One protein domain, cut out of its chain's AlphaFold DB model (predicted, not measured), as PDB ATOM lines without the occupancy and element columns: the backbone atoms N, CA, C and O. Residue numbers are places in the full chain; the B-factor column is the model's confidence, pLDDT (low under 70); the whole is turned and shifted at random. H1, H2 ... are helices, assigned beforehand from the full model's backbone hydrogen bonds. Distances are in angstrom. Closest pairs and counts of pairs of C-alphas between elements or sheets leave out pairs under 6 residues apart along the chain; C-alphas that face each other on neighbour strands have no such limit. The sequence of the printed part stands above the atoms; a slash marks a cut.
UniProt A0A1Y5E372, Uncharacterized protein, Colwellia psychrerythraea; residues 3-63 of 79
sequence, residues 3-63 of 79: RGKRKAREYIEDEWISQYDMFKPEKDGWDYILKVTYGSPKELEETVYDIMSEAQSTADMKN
ATOM      1  N   ARG A   3      -9.331   7.378   8.201       54.34
ATOM      2  CA  ARG A   3      -9.415   7.386   6.724       54.34
ATOM      3  C   ARG A   3      -9.905   8.711   6.123       54.34
ATOM      4  O   ARG A   3      -9.620   8.963   4.962       54.34
ATOM      5  N   GLY A   4     -10.655   9.522   6.873       57.91
ATOM      6  CA  GLY A   4     -11.189  10.805   6.387       57.91
ATOM      7  C   GLY A   4     -10.141  11.919   6.386       57.91
ATOM      8  O   GLY A   4      -9.928  12.562   5.362       57.91
ATOM      9  N   LYS A   5      -9.416  12.067   7.503       59.44
ATOM     10  CA  LYS A   5      -8.387  13.104   7.689       59.44
ATOM     11  C   LYS A   5      -7.226  12.966   6.705       59.44
ATOM     12  O   LYS A   5      -6.791  13.957   6.132       59.44
ATOM     13  N   ARG A   6      -6.766  11.730   6.466       64.56
ATOM     14  CA  ARG A   6      -5.680  11.470   5.510       64.56
ATOM     15  C   ARG A   6      -6.062  11.887   4.090       64.56
ATOM     16  O   ARG A   6      -5.252  12.493   3.410       64.56
ATOM     17  N   LYS A   7      -7.319  11.644   3.700       75.12
ATOM     18  CA  LYS A   7      -7.835  12.048   2.390       75.12
ATOM     19  C   LYS A   7      -7.915  13.560   2.239       75.12
ATOM     20  O   LYS A   7      -7.517  14.057   1.203       75.12
ATOM     21  N   ALA A   8      -8.433  14.282   3.237       77.12
ATOM     22  CA  ALA A   8      -8.538  15.742   3.156       77.12
ATOM     23  C   ALA A   8      -7.167  16.391   2.926       77.12
ATOM     24  O   ALA A   8      -7.037  17.235   2.048       77.12
ATOM     25  N   ARG A   9      -6.140  15.928   3.647       80.88
ATOM     26  CA  ARG A   9      -4.771  16.412   3.464       80.88
ATOM     27  C   ARG A   9      -4.191  16.045   2.096       80.88
ATOM     28  O   ARG A   9      -3.666  16.925   1.437       80.88
ATOM     29  N   GLU A  10      -4.333  14.791   1.661       83.88
ATOM     30  CA  GLU A  10      -3.887  14.347   0.327       83.88
ATOM     31  C   GLU A  10      -4.513  15.210  -0.790       83.88
ATOM     32  O   GLU A  10      -3.806  15.632  -1.692       83.88
ATOM     33  N   TYR A  11      -5.804  15.561  -0.690       81.94
ATOM     34  CA  TYR A  11      -6.452  16.457  -1.660       81.94
ATOM     35  C   TYR A  11      -5.870  17.875  -1.655       81.94
ATOM     36  O   TYR A  11      -5.664  18.445  -2.719       81.94
ATOM     37  N   ILE A  12      -5.620  18.446  -0.474       83.31
ATOM     38  CA  ILE A  12      -5.025  19.786  -0.357       83.31
ATOM     39  C   ILE A  12      -3.597  19.782  -0.922       83.31
ATOM     40  O   ILE A  12      -3.235  20.681  -1.673       83.31
ATOM     41  N   GLU A  13      -2.806  18.751  -0.602       85.50
ATOM     42  CA  GLU A  13      -1.448  18.578  -1.127       85.50
ATOM     43  C   GLU A  13      -1.451  18.479  -2.666       85.50
ATOM     44  O   GLU A  13      -0.665  19.169  -3.316       85.50
ATOM     45  N   ASP A  14      -2.346  17.677  -3.253       83.69
ATOM     46  CA  ASP A  14      -2.448  17.503  -4.710       83.69
ATOM     47  C   ASP A  14      -2.806  18.820  -5.429       83.69
ATOM     48  O   ASP A  14      -2.190  19.166  -6.442       83.69
ATOM     49  N   GLU A  15      -3.763  19.583  -4.890       79.38
ATOM     50  CA  GLU A  15      -4.156  20.888  -5.436       79.38
ATOM     51  C   GLU A  15      -2.994  21.889  -5.360       79.38
ATOM     52  O   GLU A  15      -2.609  22.486  -6.369       79.38
ATOM     53  N   TRP A  16      -2.368  22.027  -4.189       84.69
ATOM     54  CA  TRP A  16      -1.298  23.000  -3.964       84.69
ATOM     55  C   TRP A  16      -0.026  22.717  -4.766       84.69
ATOM     56  O   TRP A  16       0.626  23.660  -5.221       84.69
ATOM     57  N   ILE A  17       0.324  21.445  -4.995       82.81
ATOM     58  CA  ILE A  17       1.441  21.069  -5.882       82.81
ATOM     59  C   ILE A  17       1.218  21.613  -7.290       82.81
ATOM     60  O   ILE A  17       2.154  22.115  -7.911       82.81
ATOM     61  N   SER A  18      -0.013  21.523  -7.791       78.50
ATOM     62  CA  SER A  18      -0.328  21.933  -9.157       78.50
ATOM     63  C   SER A  18      -0.337  23.453  -9.338       78.50
ATOM     64  O   SER A  18       0.089  23.941 -10.384       78.50
ATOM     65  N   GLN A  19      -0.783  24.195  -8.319       80.69
ATOM     66  CA  GLN A  19      -1.028  25.636  -8.424       80.69
ATOM     67  C   GLN A  19       0.147  26.494  -7.933       80.69
ATOM     68  O   GLN A  19       0.395  27.562  -8.490       80.69
ATOM     69  N   TYR A  20       0.900  26.029  -6.931       85.19
ATOM     70  CA  TYR A  20       1.854  26.868  -6.192       85.19
ATOM     71  C   TYR A  20       3.285  26.313  -6.143       85.19
ATOM     72  O   TYR A  20       4.071  26.732  -5.290       85.19
ATOM     73  N   ASP A  21       3.632  25.348  -7.006       86.75
ATOM     74  CA  ASP A  21       4.938  24.653  -6.993       86.75
ATOM     75  C   ASP A  21       5.326  24.213  -5.565       86.75
ATOM     76  O   ASP A  21       6.450  24.418  -5.090       86.75
ATOM     77  N   MET A  22       4.326  23.693  -4.838       87.75
ATOM     78  CA  MET A  22       4.463  23.324  -3.436       87.75
ATOM     79  C   MET A  22       5.511  22.225  -3.297       87.75
ATOM     80  O   MET A  22       5.438  21.185  -3.954       87.75
ATOM     81  N   PHE A  23       6.438  22.405  -2.361       88.06
ATOM     82  CA  PHE A  23       7.325  21.330  -1.946       88.06
ATOM     83  C   PHE A  23       7.310  21.136  -0.438       88.06
ATOM     84  O   PHE A  23       7.159  22.069   0.353       88.06
ATOM     85  N   LYS A  24       7.510  19.881  -0.046       90.06
ATOM     86  CA  LYS A  24       7.572  19.474   1.347       90.06
ATOM     87  C   LYS A  24       9.041  19.351   1.768       90.06
ATOM     88  O   LYS A  24       9.725  18.466   1.248       90.06
ATOM     89  N   PRO A  25       9.561  20.220   2.654       86.81
ATOM     90  CA  PRO A  25      10.963  20.164   3.070       86.81
ATOM     91  C   PRO A  25      11.288  18.871   3.829       86.81
ATOM     92  O   PRO A  25      12.384  18.335   3.687       86.81
ATOM     93  N   GLU A  26      10.322  18.334   4.578       88.75
ATOM     94  CA  GLU A  26      10.455  17.085   5.323       88.75
ATOM     95  C   GLU A  26       9.367  16.091   4.915       88.75
ATOM     96  O   GLU A  26       8.178  16.385   5.009       88.75
ATOM     97  N   LYS A  27       9.753  14.874   4.514       80.56
ATOM     98  CA  LYS A  27       8.817  13.842   4.029       80.56
ATOM     99  C   LYS A  27       7.657  13.574   5.001       80.56
ATOM    100  O   LYS A  27       6.501  13.515   4.578       80.56
ATOM    101  N   ASP A  28       7.965  13.480   6.292       83.94
ATOM    102  CA  ASP A  28       6.998  13.189   7.359       83.94
ATOM    103  C   ASP A  28       6.573  14.442   8.150       83.94
ATOM    104  O   ASP A  28       5.792  14.335   9.097       83.94
ATOM    105  N   GLY A  29       7.045  15.626   7.744       84.69
ATOM    106  CA  GLY A  29       6.683  16.905   8.358       84.69
ATOM    107  C   GLY A  29       5.250  17.340   8.045       84.69
ATOM    108  O   GLY A  29       4.521  16.680   7.297       84.69
ATOM    109  N   TRP A  30       4.844  18.471   8.613       86.75
ATOM    110  CA  TRP A  30       3.538  19.097   8.357       86.75
ATOM    111  C   TRP A  30       3.655  20.469   7.702       86.75
ATOM    112  O   TRP A  30       2.637  21.067   7.363       86.75
ATOM    113  N   ASP A  31       4.887  20.920   7.483       89.69
ATOM    114  CA  ASP A  31       5.180  22.188   6.841       89.69
ATOM    115  C   ASP A  31       5.299  22.006   5.332       89.69
ATOM    116  O   ASP A  31       5.830  21.005   4.836       89.69
ATOM    117  N   TYR A  32       4.837  23.015   4.606       90.12
ATOM    118  CA  TYR A  32       4.896  23.090   3.155       90.12
ATOM    119  C   TYR A  32       5.455  24.448   2.762       90.12
ATOM    120  O   TYR A  32       5.166  25.458   3.401       90.12
ATOM    121  N   ILE A  33       6.260  24.479   1.703       91.88
ATOM    122  CA  ILE A  33       6.747  25.726   1.124       91.88
ATOM    123  C   ILE A  33       6.065  25.898  -0.226       91.88
ATOM    124  O   ILE A  33       6.273  25.096  -1.137       91.88
ATOM    125  N   LEU A  34       5.265  26.954  -0.328       91.69
ATOM    126  CA  LEU A  34       4.573  27.369  -1.540       91.69
ATOM    127  C   LEU A  34       5.352  28.515  -2.191       91.69
ATOM    128  O   LEU A  34       5.921  29.363  -1.498       91.69
ATOM    129  N   LYS A  35       5.388  28.543  -3.523       90.88
ATOM    130  CA  LYS A  35       5.948  29.653  -4.294       90.88
ATOM    131  C   LYS A  35       4.819  30.394  -4.987       90.88
ATOM    132  O   LYS A  35       4.089  29.826  -5.792       90.88
ATOM    133  N   VAL A  36       4.723  31.683  -4.699       88.81
ATOM    134  CA  VAL A  36       3.723  32.575  -5.284       88.81
ATOM    135  C   VAL A  36       4.418  33.783  -5.892       88.81
ATOM    136  O   VAL A  36       5.381  34.310  -5.334       88.81
ATOM    137  N   THR A  37       3.954  34.214  -7.060       88.69
ATOM    138  CA  THR A  37       4.403  35.457  -7.689       88.69
ATOM    139  C   THR A  37       3.454  36.578  -7.300       88.69
ATOM    140  O   THR A  37       2.256  36.452  -7.527       88.69
ATOM    141  N   TYR A  38       3.983  37.676  -6.770       90.62
ATOM    142  CA  TYR A  38       3.197  38.844  -6.376       90.62
ATOM    143  C   TYR A  38       3.923  40.129  -6.788       90.62
ATOM    144  O   TYR A  38       5.152  40.201  -6.760       90.62
ATOM    145  N   GLY A  39       3.164  41.142  -7.198       91.88
ATOM    146  CA  GLY A  39       3.660  42.469  -7.561       91.88
ATOM    147  C   GLY A  39       3.590  43.477  -6.413       91.88
ATOM    148  O   GLY A  39       4.264  44.507  -6.459       91.88
ATOM    149  N   SER A  40       2.808  43.194  -5.365       92.88
ATOM    150  CA  SER A  40       2.702  44.047  -4.177       92.88
ATOM    151  C   SER A  40       2.460  43.249  -2.888       92.88
ATOM    152  O   SER A  40       1.961  42.126  -2.952       92.88
ATOM    153  N   PRO A  41       2.754  43.817  -1.700       90.38
ATOM    154  CA  PRO A  41       2.437  43.169  -0.424       90.38
ATOM    155  C   PRO A  41       0.949  42.845  -0.260       90.38
ATOM    156  O   PRO A  41       0.605  41.804   0.278       90.38
ATOM    157  N   LYS A  42       0.067  43.706  -0.781       92.12
ATOM    158  CA  LYS A  42      -1.378  43.477  -0.739       92.12
ATOM    159  C   LYS A  42      -1.779  42.245  -1.559       92.12
ATOM    160  O   LYS A  42      -2.557  41.432  -1.083       92.12
ATOM    161  N   GLU A  43      -1.227  42.093  -2.762       93.19
ATOM    162  CA  GLU A  43      -1.471  40.903  -3.594       93.19
ATOM    163  C   GLU A  43      -0.964  39.625  -2.918       93.19
ATOM    164  O   GLU A  43      -1.588  38.575  -3.044       93.19
ATOM    165  N   LEU A  44       0.149  39.703  -2.179       92.75
ATOM    166  CA  LEU A  44       0.641  38.580  -1.382       92.75
ATOM    167  C   LEU A  44      -0.346  38.203  -0.267       92.75
ATOM    168  O   LEU A  44      -0.661  37.027  -0.127       92.75
ATOM    169  N   GLU A  45      -0.844  39.179   0.498       92.19
ATOM    170  CA  GLU A  45      -1.843  38.947   1.554       92.19
ATOM    171  C   GLU A  45      -3.142  38.351   0.987       92.19
ATOM    172  O   GLU A  45      -3.667  37.385   1.538       92.19
ATOM    173  N   GLU A  46      -3.628  38.871  -0.144       93.50
ATOM    174  CA  GLU A  46      -4.807  38.340  -0.842       93.50
ATOM    175  C   GLU A  46      -4.572  36.897  -1.320       93.50
ATOM    176  O   GLU A  46      -5.399  36.025  -1.066       93.50
ATOM    177  N   THR A  47      -3.406  36.615  -1.910       92.06
ATOM    178  CA  THR A  47      -3.045  35.258  -2.356       92.06
ATOM    179  C   THR A  47      -2.986  34.280  -1.180       92.06
ATOM    180  O   THR A  47      -3.475  33.156  -1.278       92.06
ATOM    181  N   VAL A  48      -2.403  34.688  -0.048       92.38
ATOM    182  CA  VAL A  48      -2.348  33.853   1.162       92.38
ATOM    183  C   VAL A  48      -3.748  33.592   1.712       92.38
ATOM    184  O   VAL A  48      -4.063  32.452   2.057       92.38
ATOM    185  N   TYR A  49      -4.599  34.618   1.755       93.00
ATOM    186  CA  TYR A  49      -5.985  34.474   2.191       93.00
ATOM    187  C   TYR A  49      -6.755  33.474   1.319       93.00
ATOM    188  O   TYR A  49      -7.448  32.603   1.853       93.00
ATOM    189  N   ASP A  50      -6.592  33.549  -0.002       91.94
ATOM    190  CA  ASP A  50      -7.237  32.631  -0.942       91.94
ATOM    191  C   ASP A  50      -6.771  31.183  -0.717       91.94
ATOM    192  O   ASP A  50      -7.606  30.293  -0.545       91.94
ATOM    193  N   ILE A  51      -5.460  30.954  -0.573       90.81
ATOM    194  CA  ILE A  51      -4.883  29.631  -0.262       90.81
ATOM    195  C   ILE A  51      -5.476  29.050   1.031       90.81
ATOM    196  O   ILE A  51      -5.838  27.868   1.095       90.81
ATOM    197  N   MET A  52      -5.576  29.867   2.083       91.62
ATOM    198  CA  MET A  52      -6.133  29.440   3.370       91.62
ATOM    199  C   MET A  52      -7.623  29.105   3.258       91.62
ATOM    200  O   MET A  52      -8.074  28.087   3.791       91.62
ATOM    201  N   SER A  53      -8.378  29.935   2.539       92.00
ATOM    202  CA  SER A  53      -9.808  29.750   2.286       92.00
ATOM    203  C   SER A  53     -10.088  28.458   1.508       92.00
ATOM    204  O   SER A  53     -10.980  27.687   1.870       92.00
ATOM    205  N   GLU A  54      -9.282  28.154   0.486       90.06
ATOM    206  CA  GLU A  54      -9.376  26.920  -0.303       90.06
ATOM    207  C   GLU A  54      -9.147  25.664   0.545       90.06
ATOM    208  O   GLU A  54      -9.919  24.698   0.470       90.06
ATOM    209  N   ALA A  55      -8.115  25.676   1.393       88.44
ATOM    210  CA  ALA A  55      -7.830  24.560   2.288       88.44
ATOM    211  C   ALA A  55      -8.934  24.366   3.334       88.44
ATOM    212  O   ALA A  55      -9.329  23.226   3.596       88.44
ATOM    213  N   GLN A  56      -9.481  25.455   3.882       90.69
ATOM    214  CA  GLN A  56     -10.603  25.390   4.816       90.69
ATOM    215  C   GLN A  56     -11.856  24.815   4.147       90.69
ATOM    216  O   GLN A  56     -12.437  23.860   4.656       90.69
ATOM    217  N   SER A  57     -12.222  25.321   2.968       89.19
ATOM    218  CA  SER A  57     -13.351  24.813   2.178       89.19
ATOM    219  C   SER A  57     -13.195  23.321   1.857       89.19
ATOM    220  O   SER A  57     -14.127  22.526   2.014       89.19
ATOM    221  N   THR A  58     -11.983  22.901   1.482       86.19
ATOM    222  CA  THR A  58     -11.665  21.492   1.225       86.19
ATOM    223  C   THR A  58     -11.813  20.638   2.481       86.19
ATOM    224  O   THR A  58     -12.382  19.545   2.418       86.19
ATOM    225  N   ALA A  59     -11.349  21.125   3.632       86.12
ATOM    226  CA  ALA A  59     -11.513  20.436   4.906       86.12
ATOM    227  C   ALA A  59     -12.996  20.300   5.284       86.12
ATOM    228  O   ALA A  59     -13.447  19.187   5.580       86.12
ATOM    229  N   ASP A  60     -13.761  21.385   5.177       87.88
ATOM    230  CA  ASP A  60     -15.186  21.438   5.497       87.88
ATOM    231  C   ASP A  60     -15.988  20.457   4.626       87.88
ATOM    232  O   ASP A  60     -16.757  19.642   5.145       87.88
ATOM    233  N   MET A  61     -15.731  20.420   3.310       85.75
ATOM    234  CA  MET A  61     -16.340  19.448   2.383       85.75
ATOM    235  C   MET A  61     -16.071  17.986   2.773       85.75
ATOM    236  O   MET A  61     -16.837  17.082   2.421       85.75
ATOM    237  N   LYS A  62     -14.979  17.722   3.496       82.38
ATOM    238  CA  LYS A  62     -14.604  16.389   3.986       82.38
ATOM    239  C   LYS A  62     -14.991  16.161   5.451       82.38
ATOM    240  O   LYS A  62     -14.578  15.146   6.015       82.38
ATOM    241  N   ASN A  63     -15.806  17.035   6.050       83.88
ATOM    242  CA  ASN A  63     -16.163  17.016   7.476       83.88
ATOM    243  C   ASN A  63     -14.915  16.984   8.382       83.88
ATOM    244  O   ASN A  63     -14.842  16.227   9.353       83.88
TER     245      ASN A  63
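AT A GLANCE: This is residues 3 to 63 of the 79 residues of an uncharacterized protein of Colwellia psychrerythraea (UniProt A0A1Y5E372). Two helices form a loose helical hairpin, running opposite ways at a shallow tilt and touching through residues 8 to 12 of H1 and residues 55 to 59 of H2, with a long looping link, residues 21 to 40, from the end of H1 to the start of H2. The printed part has 61 residues, with two named helices, H1 then H2, and no named strand; the class is all helix. It is only just compact, close to loose, with a radius of gyration of the C-alphas of 12.5 A, and elongated, spanning 40 by 26 by 17 A.

HOW THE PARTS SIT: H1, residues 3 to 20, touches H2, residues 41 to 61, with its residues 8 to 12 alone, and H2 with its residues 55 to 59 alone. Their closest C-alphas, those of Ala 8 and Ala 59, are 5.8 A apart. This hairpin has a shallow tilt of 29 degrees, opposite ways. Every O i to N i+4 pair is within hydrogen-bond range in H2, and 13 of 14 in H1.

IN THESE COORDINATES: H1 begins at C-alpha 3 (-9.415, 7.386, 6.724) and measures 25.9 A. H2 measures 30.4 A and ends at C-alpha 61 (-16.340, 19.448, 2.383).

THE WHOLE: The C-alphas farthest apart, those of Arg 3 and Ser 40, are 40.1 A apart. The long link holds residues 21 to 40. The printed part has no cut. The model's pLDDT is under 70 at residues 3 to 6.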